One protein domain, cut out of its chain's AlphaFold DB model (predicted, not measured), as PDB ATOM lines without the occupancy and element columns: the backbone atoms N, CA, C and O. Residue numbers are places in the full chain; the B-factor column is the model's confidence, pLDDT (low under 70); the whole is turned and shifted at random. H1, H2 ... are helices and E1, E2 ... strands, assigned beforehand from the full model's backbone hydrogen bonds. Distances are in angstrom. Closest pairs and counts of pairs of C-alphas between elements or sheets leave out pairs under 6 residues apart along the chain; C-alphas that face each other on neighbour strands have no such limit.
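What this domain is: This is residues 3 to 55 of the 159 residues of an uncharacterized protein of Kalanchoe fedtschenkoi (UniProt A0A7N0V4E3). Two small two-stranded hairpins, E1 with E2 and E3 with E4, lie toward opposite ends of the longest axis, and the short helix H1 with the long loop of residues 24 to 37 arches over one side. The 53 printed residues hold four named strands and one named helix, in the order E1, E2, H1, E3, E4. Each sheet is one antiparallel pair; the class is mostly strand, though under half of the residues are in named elements. The whole is compact, with a radius of gyration of the C-alphas of 11.1 A and spans of 31 by 26 by 21 A.

How they stand to each other: Begin with E1, residues 3 to 6, and E2, residues 9 to 12: this hairpin is antiparallel at 172 degrees, and N 11 is 2.8 A from O 3, within hydrogen-bond range. Next look at H1, residues 20 to 23, too short for any O i to N i+4 pair; its one O i to N i+3 pair is within range. Farther on, E3, residues 38 to 42, and E4, residues 45 to 50, form the second hairpin, antiparallel at 159 degrees, with N 40 and O 48 2.8 A apart, within hydrogen-bond range. E1 and E2 are both apart from E3 and E4. The closest C-alphas of H1 and E4 are those of Ala 21 and Trp 50, 7.6 A apart.

Where its parts are: Find C-alpha 3 at (38.228, -32.135, -37.592), where E1 begins its 9.4 A; E2 covers 9.6 A. H1 spans 5.4 A from C-alpha 20 at (37.937, -22.111, -48.201). E3 measures 13.6 A, and E4 runs 14.8 A to C-alpha 50 at (33.638, -30.850, -44.956).

The domain as a whole: Look for the two farthest C-alphas at Pro 25 and Gly 43, 31.6 A apart. The printed part has no cut, and the link from H1 to E3, 14 residues, is long. Mean pLDDT of the printed part is 81.2, and residue 19 is under 70.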
ATOM      1  N   ILE A   3      37.875 -30.771 -37.192       86.00
ATOM      2  CA  ILE A   3      38.228 -32.135 -37.592       86.00
ATOM      3  C   ILE A   3      39.744 -32.186 -37.730       86.00
ATOM      4  O   ILE A   3      40.328 -31.417 -38.483       86.00
ATOM      5  N   ARG A   4      40.385 -33.096 -36.997       87.06
ATOM      6  CA  ARG A   4      41.843 -33.248 -36.985       87.06
ATOM      7  C   ARG A   4      42.225 -34.600 -37.566       87.06
ATOM      8  O   ARG A   4      41.885 -35.622 -36.971       87.06
ATOM      9  N   GLN A   5      42.916 -34.609 -38.706       85.75
ATOM     10  CA  GLN A   5      43.343 -35.850 -39.371       85.75
ATOM     11  C   GLN A   5      44.783 -36.265 -39.051       85.75
ATOM     12  O   GLN A   5      45.107 -37.449 -39.136       85.75
ATOM     13  N   SER A   6      45.626 -35.321 -38.633       84.56
ATOM     14  CA  SER A   6      46.976 -35.563 -38.112       84.56
ATOM     15  C   SER A   6      47.336 -34.493 -37.076       84.56
ATOM     16  O   SER A   6      46.527 -33.603 -36.805       84.56
ATOM     17  N   GLU A   7      48.515 -34.567 -36.450       78.62
ATOM     18  CA  GLU A   7      48.862 -33.568 -35.438       78.62
ATOM     19  C   GLU A   7      48.951 -32.142 -35.998       78.62
ATOM     20  O   GLU A   7      48.494 -31.211 -35.332       78.62
ATOM     21  N   ASP A   8      49.413 -32.007 -37.236       81.88
ATOM     22  CA  ASP A   8      49.656 -30.724 -37.899       81.88
ATOM     23  C   ASP A   8      48.524 -30.315 -38.855       81.88
ATOM     24  O   ASP A   8      48.632 -29.306 -39.549       81.88
ATOM     25  N   ASP A   9      47.442 -31.096 -38.910       83.94
ATOM     26  CA  ASP A   9      46.353 -30.899 -39.863       83.94
ATOM     27  C   ASP A   9      44.997 -30.854 -39.155       83.94
ATOM     28  O   ASP A   9      44.347 -31.879 -38.881       83.94
ATOM     29  N   VAL A  10      44.622 -29.624 -38.809       84.44
ATOM     30  CA  VAL A  10      43.355 -29.255 -38.186       84.44
ATOM     31  C   VAL A  10      42.537 -28.479 -39.205       84.44
ATOM     32  O   VAL A  10      42.963 -27.446 -39.714       84.44
ATOM     33  N   ILE A  11      41.331 -28.971 -39.465       83.38
ATOM     34  CA  ILE A  11      40.371 -28.340 -40.354       83.38
ATOM     35  C   ILE A  11      39.265 -27.750 -39.483       83.38
ATOM     36  O   ILE A  11      38.450 -28.466 -38.887       83.38
ATOM     37  N   ASP A  12      39.276 -26.426 -39.374       79.88
ATOM     38  CA  ASP A  12      38.350 -25.685 -38.528       79.88
ATOM     39  C   ASP A  12      36.929 -25.637 -39.102       79.88
ATOM     40  O   ASP A  12      36.679 -25.806 -40.299       79.88
ATOM     41  N   CYS A  13      35.965 -25.403 -38.212       77.00
ATOM     42  CA  CYS A  13      34.604 -25.069 -38.612       77.00
ATOM     43  C   CYS A  13      34.541 -23.619 -39.051       77.00
ATOM     44  O   CYS A  13      34.657 -22.703 -38.240       77.00
ATOM     45  N   ILE A  14      34.303 -23.449 -40.341       73.31
ATOM     46  CA  ILE A  14      34.020 -22.177 -40.983       73.31
ATOM     47  C   ILE A  14      32.551 -22.217 -41.431       73.31
ATOM     48  O   ILE A  14      31.987 -23.294 -41.651       73.31
ATOM     49  N   ASP A  15      31.896 -21.062 -41.504       71.88
ATOM     50  CA  ASP A  15      30.536 -20.977 -42.042       71.88
ATOM     51  C   ASP A  15      30.480 -21.619 -43.435       71.88
ATOM     52  O   ASP A  15      31.395 -21.416 -44.232       71.88
ATOM     53  N   ILE A  16      29.432 -22.396 -43.729       72.31
ATOM     54  CA  ILE A  16      29.339 -23.186 -44.966       72.31
ATOM     55  C   ILE A  16      29.519 -22.341 -46.234       72.31
ATOM     56  O   ILE A  16      30.075 -22.830 -47.212       72.31
ATOM     57  N   TYR A  17      29.126 -21.066 -46.215       71.88
ATOM     58  CA  TYR A  17      29.276 -20.155 -47.349       71.88
ATOM     59  C   TYR A  17      30.633 -19.439 -47.385       71.88
ATOM     60  O   TYR A  17      30.929 -18.734 -48.347       71.88
ATOM     61  N   GLN A  18      31.457 -19.608 -46.352       76.56
ATOM     62  CA  GLN A  18      32.795 -19.024 -46.221       76.56
ATOM     63  C   GLN A  18      33.905 -20.083 -46.210       76.56
ATOM     64  O   GLN A  18      35.065 -19.749 -45.988       76.56
ATOM     65  N   GLN A  19      33.565 -21.358 -46.420       69.81
ATOM     66  CA  GLN A  19      34.509 -22.474 -46.400       69.81
ATOM     67  C   GLN A  19      35.557 -22.342 -47.528       69.81
ATOM     68  O   GLN A  19      35.204 -22.535 -48.695       69.81
ATOM     69  N   PRO A  20      36.856 -22.143 -47.209       72.19
ATOM     70  CA  PRO A  20      37.937 -22.111 -48.201       72.19
ATOM     71  C   PRO A  20      38.090 -23.440 -48.946       72.19
ATOM     72  O   PRO A  20      38.698 -23.501 -50.009       72.19
ATOM     73  N   ALA A  21      37.525 -24.527 -48.407       70.19
ATOM     74  CA  ALA A  21      37.493 -25.823 -49.071       70.19
ATOM     75  C   ALA A  21      36.893 -25.733 -50.487       70.19
ATOM     76  O   ALA A  21      37.354 -26.440 -51.379       70.19
ATOM     77  N   PHE A  22      35.931 -24.837 -50.739       73.00
ATOM     78  CA  PHE A  22      35.346 -24.664 -52.075       73.00
ATOM     79  C   PHE A  22      36.282 -23.993 -53.093       73.00
ATOM     80  O   PHE A  22      36.045 -24.111 -54.294       73.00
ATOM     81  N   ASP A  23      37.389 -23.391 -52.647       76.56
ATOM     82  CA  ASP A  23      38.450 -22.898 -53.534       76.56
ATOM     83  C   ASP A  23      39.371 -24.031 -54.025       76.56
ATOM     84  O   ASP A  23      40.189 -23.842 -54.931       76.56
ATOM     85  N   HIS A  24      39.254 -25.235 -53.450       77.31
ATOM     86  CA  HIS A  24      40.064 -26.378 -53.847       77.31
ATOM     87  C   HIS A  24      39.684 -26.857 -55.262       77.31
ATOM     88  O   HIS A  24      38.500 -27.066 -55.537       77.31
ATOM     89  N   PRO A  25      40.650 -27.152 -56.160       82.81
ATOM     90  CA  PRO A  25      40.357 -27.562 -57.538       82.81
ATOM     91  C   PRO A  25      39.419 -28.771 -57.666       82.81
ATOM     92  O   PRO A  25      38.677 -28.874 -58.638       82.81
ATOM     93  N   LEU A  26      39.430 -29.676 -56.678       80.06
ATOM     94  CA  LEU A  26      38.543 -30.849 -56.639       80.06
ATOM     95  C   LEU A  26      37.083 -30.524 -56.275       80.06
ATOM     96  O   LEU A  26      36.229 -31.392 -56.428       80.06
ATOM     97  N   LEU A  27      36.798 -29.321 -55.773       81.25
ATOM     98  CA  LEU A  27      35.502 -28.946 -55.195       81.25
ATOM     99  C   LEU A  27      34.778 -27.831 -55.961       81.25
ATOM    100  O   LEU A  27      33.696 -27.421 -55.551       81.25
ATOM    101  N   LYS A  28      35.324 -27.399 -57.105       72.25
ATOM    102  CA  LYS A  28      34.822 -26.276 -57.916       72.25
ATOM    103  C   LYS A  28      33.331 -26.364 -58.289       72.25
ATOM    104  O   LYS A  28      32.677 -25.334 -58.385       72.25
ATOM    105  N   ASP A  29      32.804 -27.576 -58.463       80.31
ATOM    106  CA  ASP A  29      31.397 -27.843 -58.810       80.31
ATOM    107  C   ASP A  29      30.701 -28.750 -57.774       80.31
ATOM    108  O   ASP A  29      29.706 -29.421 -58.069       80.31
ATOM    109  N   HIS A  30      31.250 -28.825 -56.557       79.25
ATOM    110  CA  HIS A  30      30.752 -29.727 -55.525       79.25
ATOM    111  C   HIS A  30      29.380 -29.286 -55.020       79.25
ATOM    112  O   HIS A  30      29.173 -28.138 -54.628       79.25
ATOM    113  N   LYS A  31      28.436 -30.226 -54.982       79.25
ATOM    114  CA  LYS A  31      27.128 -30.014 -54.365       79.25
ATOM    115  C   LYS A  31      27.178 -30.475 -52.922       79.25
ATOM    116  O   LYS A  31      27.649 -31.571 -52.632       79.25
ATOM    117  N   ILE A  32      26.663 -29.645 -52.021       77.94
ATOM    118  CA  ILE A  32      26.540 -30.000 -50.609       77.94
ATOM    119  C   ILE A  32      25.560 -31.169 -50.497       77.94
ATOM    120  O   ILE A  32      24.353 -31.020 -50.682       77.94
ATOM    121  N   GLU A  33      26.102 -32.341 -50.191       78.94
ATOM    122  CA  GLU A  33      25.352 -33.561 -49.930       78.94
ATOM    123  C   GLU A  33      25.783 -34.110 -48.575       78.94
ATOM    124  O   GLU A  33      26.978 -34.285 -48.320       78.94
ATOM    125  N   ALA A  34      24.820 -34.401 -47.699       72.19
ATOM    126  CA  ALA A  34      25.126 -34.981 -46.395       72.19
ATOM    127  C   ALA A  34      25.714 -36.391 -46.554       72.19
ATOM    128  O   ALA A  34      26.709 -36.736 -45.935       72.19
ATOM    129  N   LYS A  35      25.166 -37.220 -47.446       79.50
ATOM    130  CA  LYS A  35      25.587 -38.622 -47.545       79.50
ATOM    131  C   LYS A  35      27.077 -38.752 -47.895       79.50
ATOM    132  O   LYS A  35      27.508 -38.326 -48.959       79.50
ATOM    133  N   GLY A  36      27.830 -39.411 -47.014       82.50
ATOM    134  CA  GLY A  36      29.242 -39.731 -47.234       82.50
ATOM    135  C   GLY A  36      30.215 -38.570 -47.025       82.50
ATOM    136  O   GLY A  36      31.373 -38.721 -47.384       82.50
ATOM    137  N   ASN A  37      29.776 -37.443 -46.460       86.94
ATOM    138  CA  ASN A  37      30.634 -36.304 -46.115       86.94
ATOM    139  C   ASN A  37      30.604 -36.045 -44.605       86.94
ATOM    140  O   ASN A  37      29.878 -36.710 -43.875       86.94
ATOM    141  N   TRP A  38      31.380 -35.082 -44.119       87.81
ATOM    142  CA  TRP A  38      31.271 -34.615 -42.739       87.81
ATOM    143  C   TRP A  38      30.424 -33.354 -42.688       87.81
ATOM    144  O   TRP A  38      30.582 -32.454 -43.510       87.81
ATOM    145  N   TRP A  39      29.537 -33.261 -41.703       87.31
ATOM    146  CA  TRP A  39      28.754 -32.057 -41.463       87.31
ATOM    147  C   TRP A  39      28.484 -31.869 -39.975       87.31
ATOM    148  O   TRP A  39      28.456 -32.826 -39.199       87.31
ATOM    149  N   LEU A  40      28.301 -30.612 -39.585       86.62
ATOM    150  CA  LEU A  40      27.856 -30.217 -38.260       86.62
ATOM    151  C   LEU A  40      26.450 -29.645 -38.388       86.62
ATOM    152  O   LEU A  40      26.242 -28.660 -39.095       86.62
ATOM    153  N   GLU A  41      25.514 -30.252 -37.669       86.31
ATOM    154  CA  GLU A  41      24.138 -29.786 -37.559       86.31
ATOM    155  C   GLU A  41      23.892 -29.217 -36.158       86.31
ATOM    156  O   GLU A  41      24.209 -29.859 -35.153       86.31
ATOM    157  N   LEU A  42      23.321 -28.017 -36.085       85.00
ATOM    158  CA  LEU A  42      22.879 -27.383 -34.848       85.00
ATOM    159  C   LEU A  42      21.425 -26.941 -35.012       85.00
ATOM    160  O   LEU A  42      21.114 -26.106 -35.852       85.00
ATOM    161  N   GLY A  43      20.523 -27.495 -34.198       85.75
ATOM    162  CA  GLY A  43      19.109 -27.103 -34.216       85.75
ATOM    163  C   GLY A  43      18.379 -27.410 -35.529       85.75
ATOM    164  O   GLY A  43      17.425 -26.713 -35.850       85.75
ATOM    165  N   GLY A  44      18.819 -28.431 -36.275       85.19
ATOM    166  CA  GLY A  44      18.283 -28.781 -37.597       85.19
ATOM    167  C   GLY A  44      18.949 -28.048 -38.766       85.19
ATOM    168  O   GLY A  44      18.648 -28.358 -39.914       85.19
ATOM    169  N   GLU A  45      19.869 -27.120 -38.493       84.50
ATOM    170  CA  GLU A  45      20.589 -26.354 -39.511       84.50
ATOM    171  C   GLU A  45      22.020 -26.871 -39.673       84.50
ATOM    172  O   GLU A  45      22.744 -27.053 -38.690       84.50
ATOM    173  N   ILE A  46      22.457 -27.077 -40.918       84.06
ATOM    174  CA  ILE A  46      23.855 -27.411 -41.214       84.06
ATOM    175  C   ILE A  46      24.685 -26.130 -41.118       84.06
ATOM    176  O   ILE A  46      24.557 -25.234 -41.947       84.06
ATOM    177  N   VAL A  47      25.563 -26.062 -40.120       84.75
ATOM    178  CA  VAL A  47      26.425 -24.895 -39.853       84.75
ATOM    179  C   VAL A  47      27.884 -25.122 -40.253       84.75
ATOM    180  O   VAL A  47      28.666 -24.179 -40.308       84.75
ATOM    181  N   GLY A  48      28.264 -26.372 -40.524       84.50
ATOM    182  CA  GLY A  48      29.603 -26.739 -40.971       84.50
ATOM    183  C   GLY A  48      29.548 -27.924 -41.922       84.50
ATOM    184  O   GLY A  48      28.717 -28.819 -41.758       84.50
ATOM    185  N   TYR A  49      30.425 -27.928 -42.922       85.69
ATOM    186  CA  TYR A  49      30.477 -28.964 -43.945       85.69
ATOM    187  C   TYR A  49      31.911 -29.185 -44.411       85.69
ATOM    188  O   TYR A  49      32.619 -28.227 -44.713       85.69
ATOM    189  N   TRP A  50      32.315 -30.450 -44.500       87.56
ATOM    190  CA  TRP A  50      33.638 -30.850 -44.956       87.56
ATOM    191  C   TRP A  50      33.511 -32.069 -45.883       87.56
ATOM    192  O   TRP A  50      33.151 -33.161 -45.425       87.56
ATOM    193  N   PRO A  51      33.780 -31.905 -47.189       87.31
ATOM    194  CA  PRO A  51      33.720 -33.003 -48.151       87.31
ATOM    195  C   PRO A  51      34.669 -34.145 -47.774       87.31
ATOM    196  O   PRO A  51      35.794 -33.900 -47.353       87.31
ATOM    197  N   ALA A  52      34.285 -35.406 -47.966       88.50
ATOM    198  CA  ALA A  52      35.180 -36.534 -47.674       88.50
ATOM    199  C   ALA A  52      36.501 -36.482 -48.471       88.50
ATOM    200  O   ALA A  52      37.525 -36.987 -48.016       88.50
ATOM    201  N   GLN A  53      36.480 -35.843 -49.643       87.44
ATOM    202  CA  GLN A  53      37.585 -35.746 -50.595       87.44
ATOM    203  C   GLN A  53      38.785 -34.940 -50.082       87.44
ATOM    204  O   GLN A  53      39.873 -35.092 -50.634       87.44
ATOM    205  N   ILE A  54      38.612 -34.090 -49.062       85.62
ATOM    206  CA  ILE A  54      39.729 -33.319 -48.483       85.62
ATOM    207  C   ILE A  54      40.472 -34.094 -47.389       85.62
ATOM    208  O   ILE A  54      41.513 -33.646 -46.914       85.62
ATOM    209  N   PHE A  55      39.956 -35.261 -46.990       86.69
ATOM    210  CA  PHE A  55      40.547 -36.077 -45.941       86.69
ATOM    211  C   PHE A  55      41.347 -37.243 -46.516       86.69
ATOM    212  O   PHE A  55      40.874 -37.991 -47.372       86.69
TER     213      PHE A  55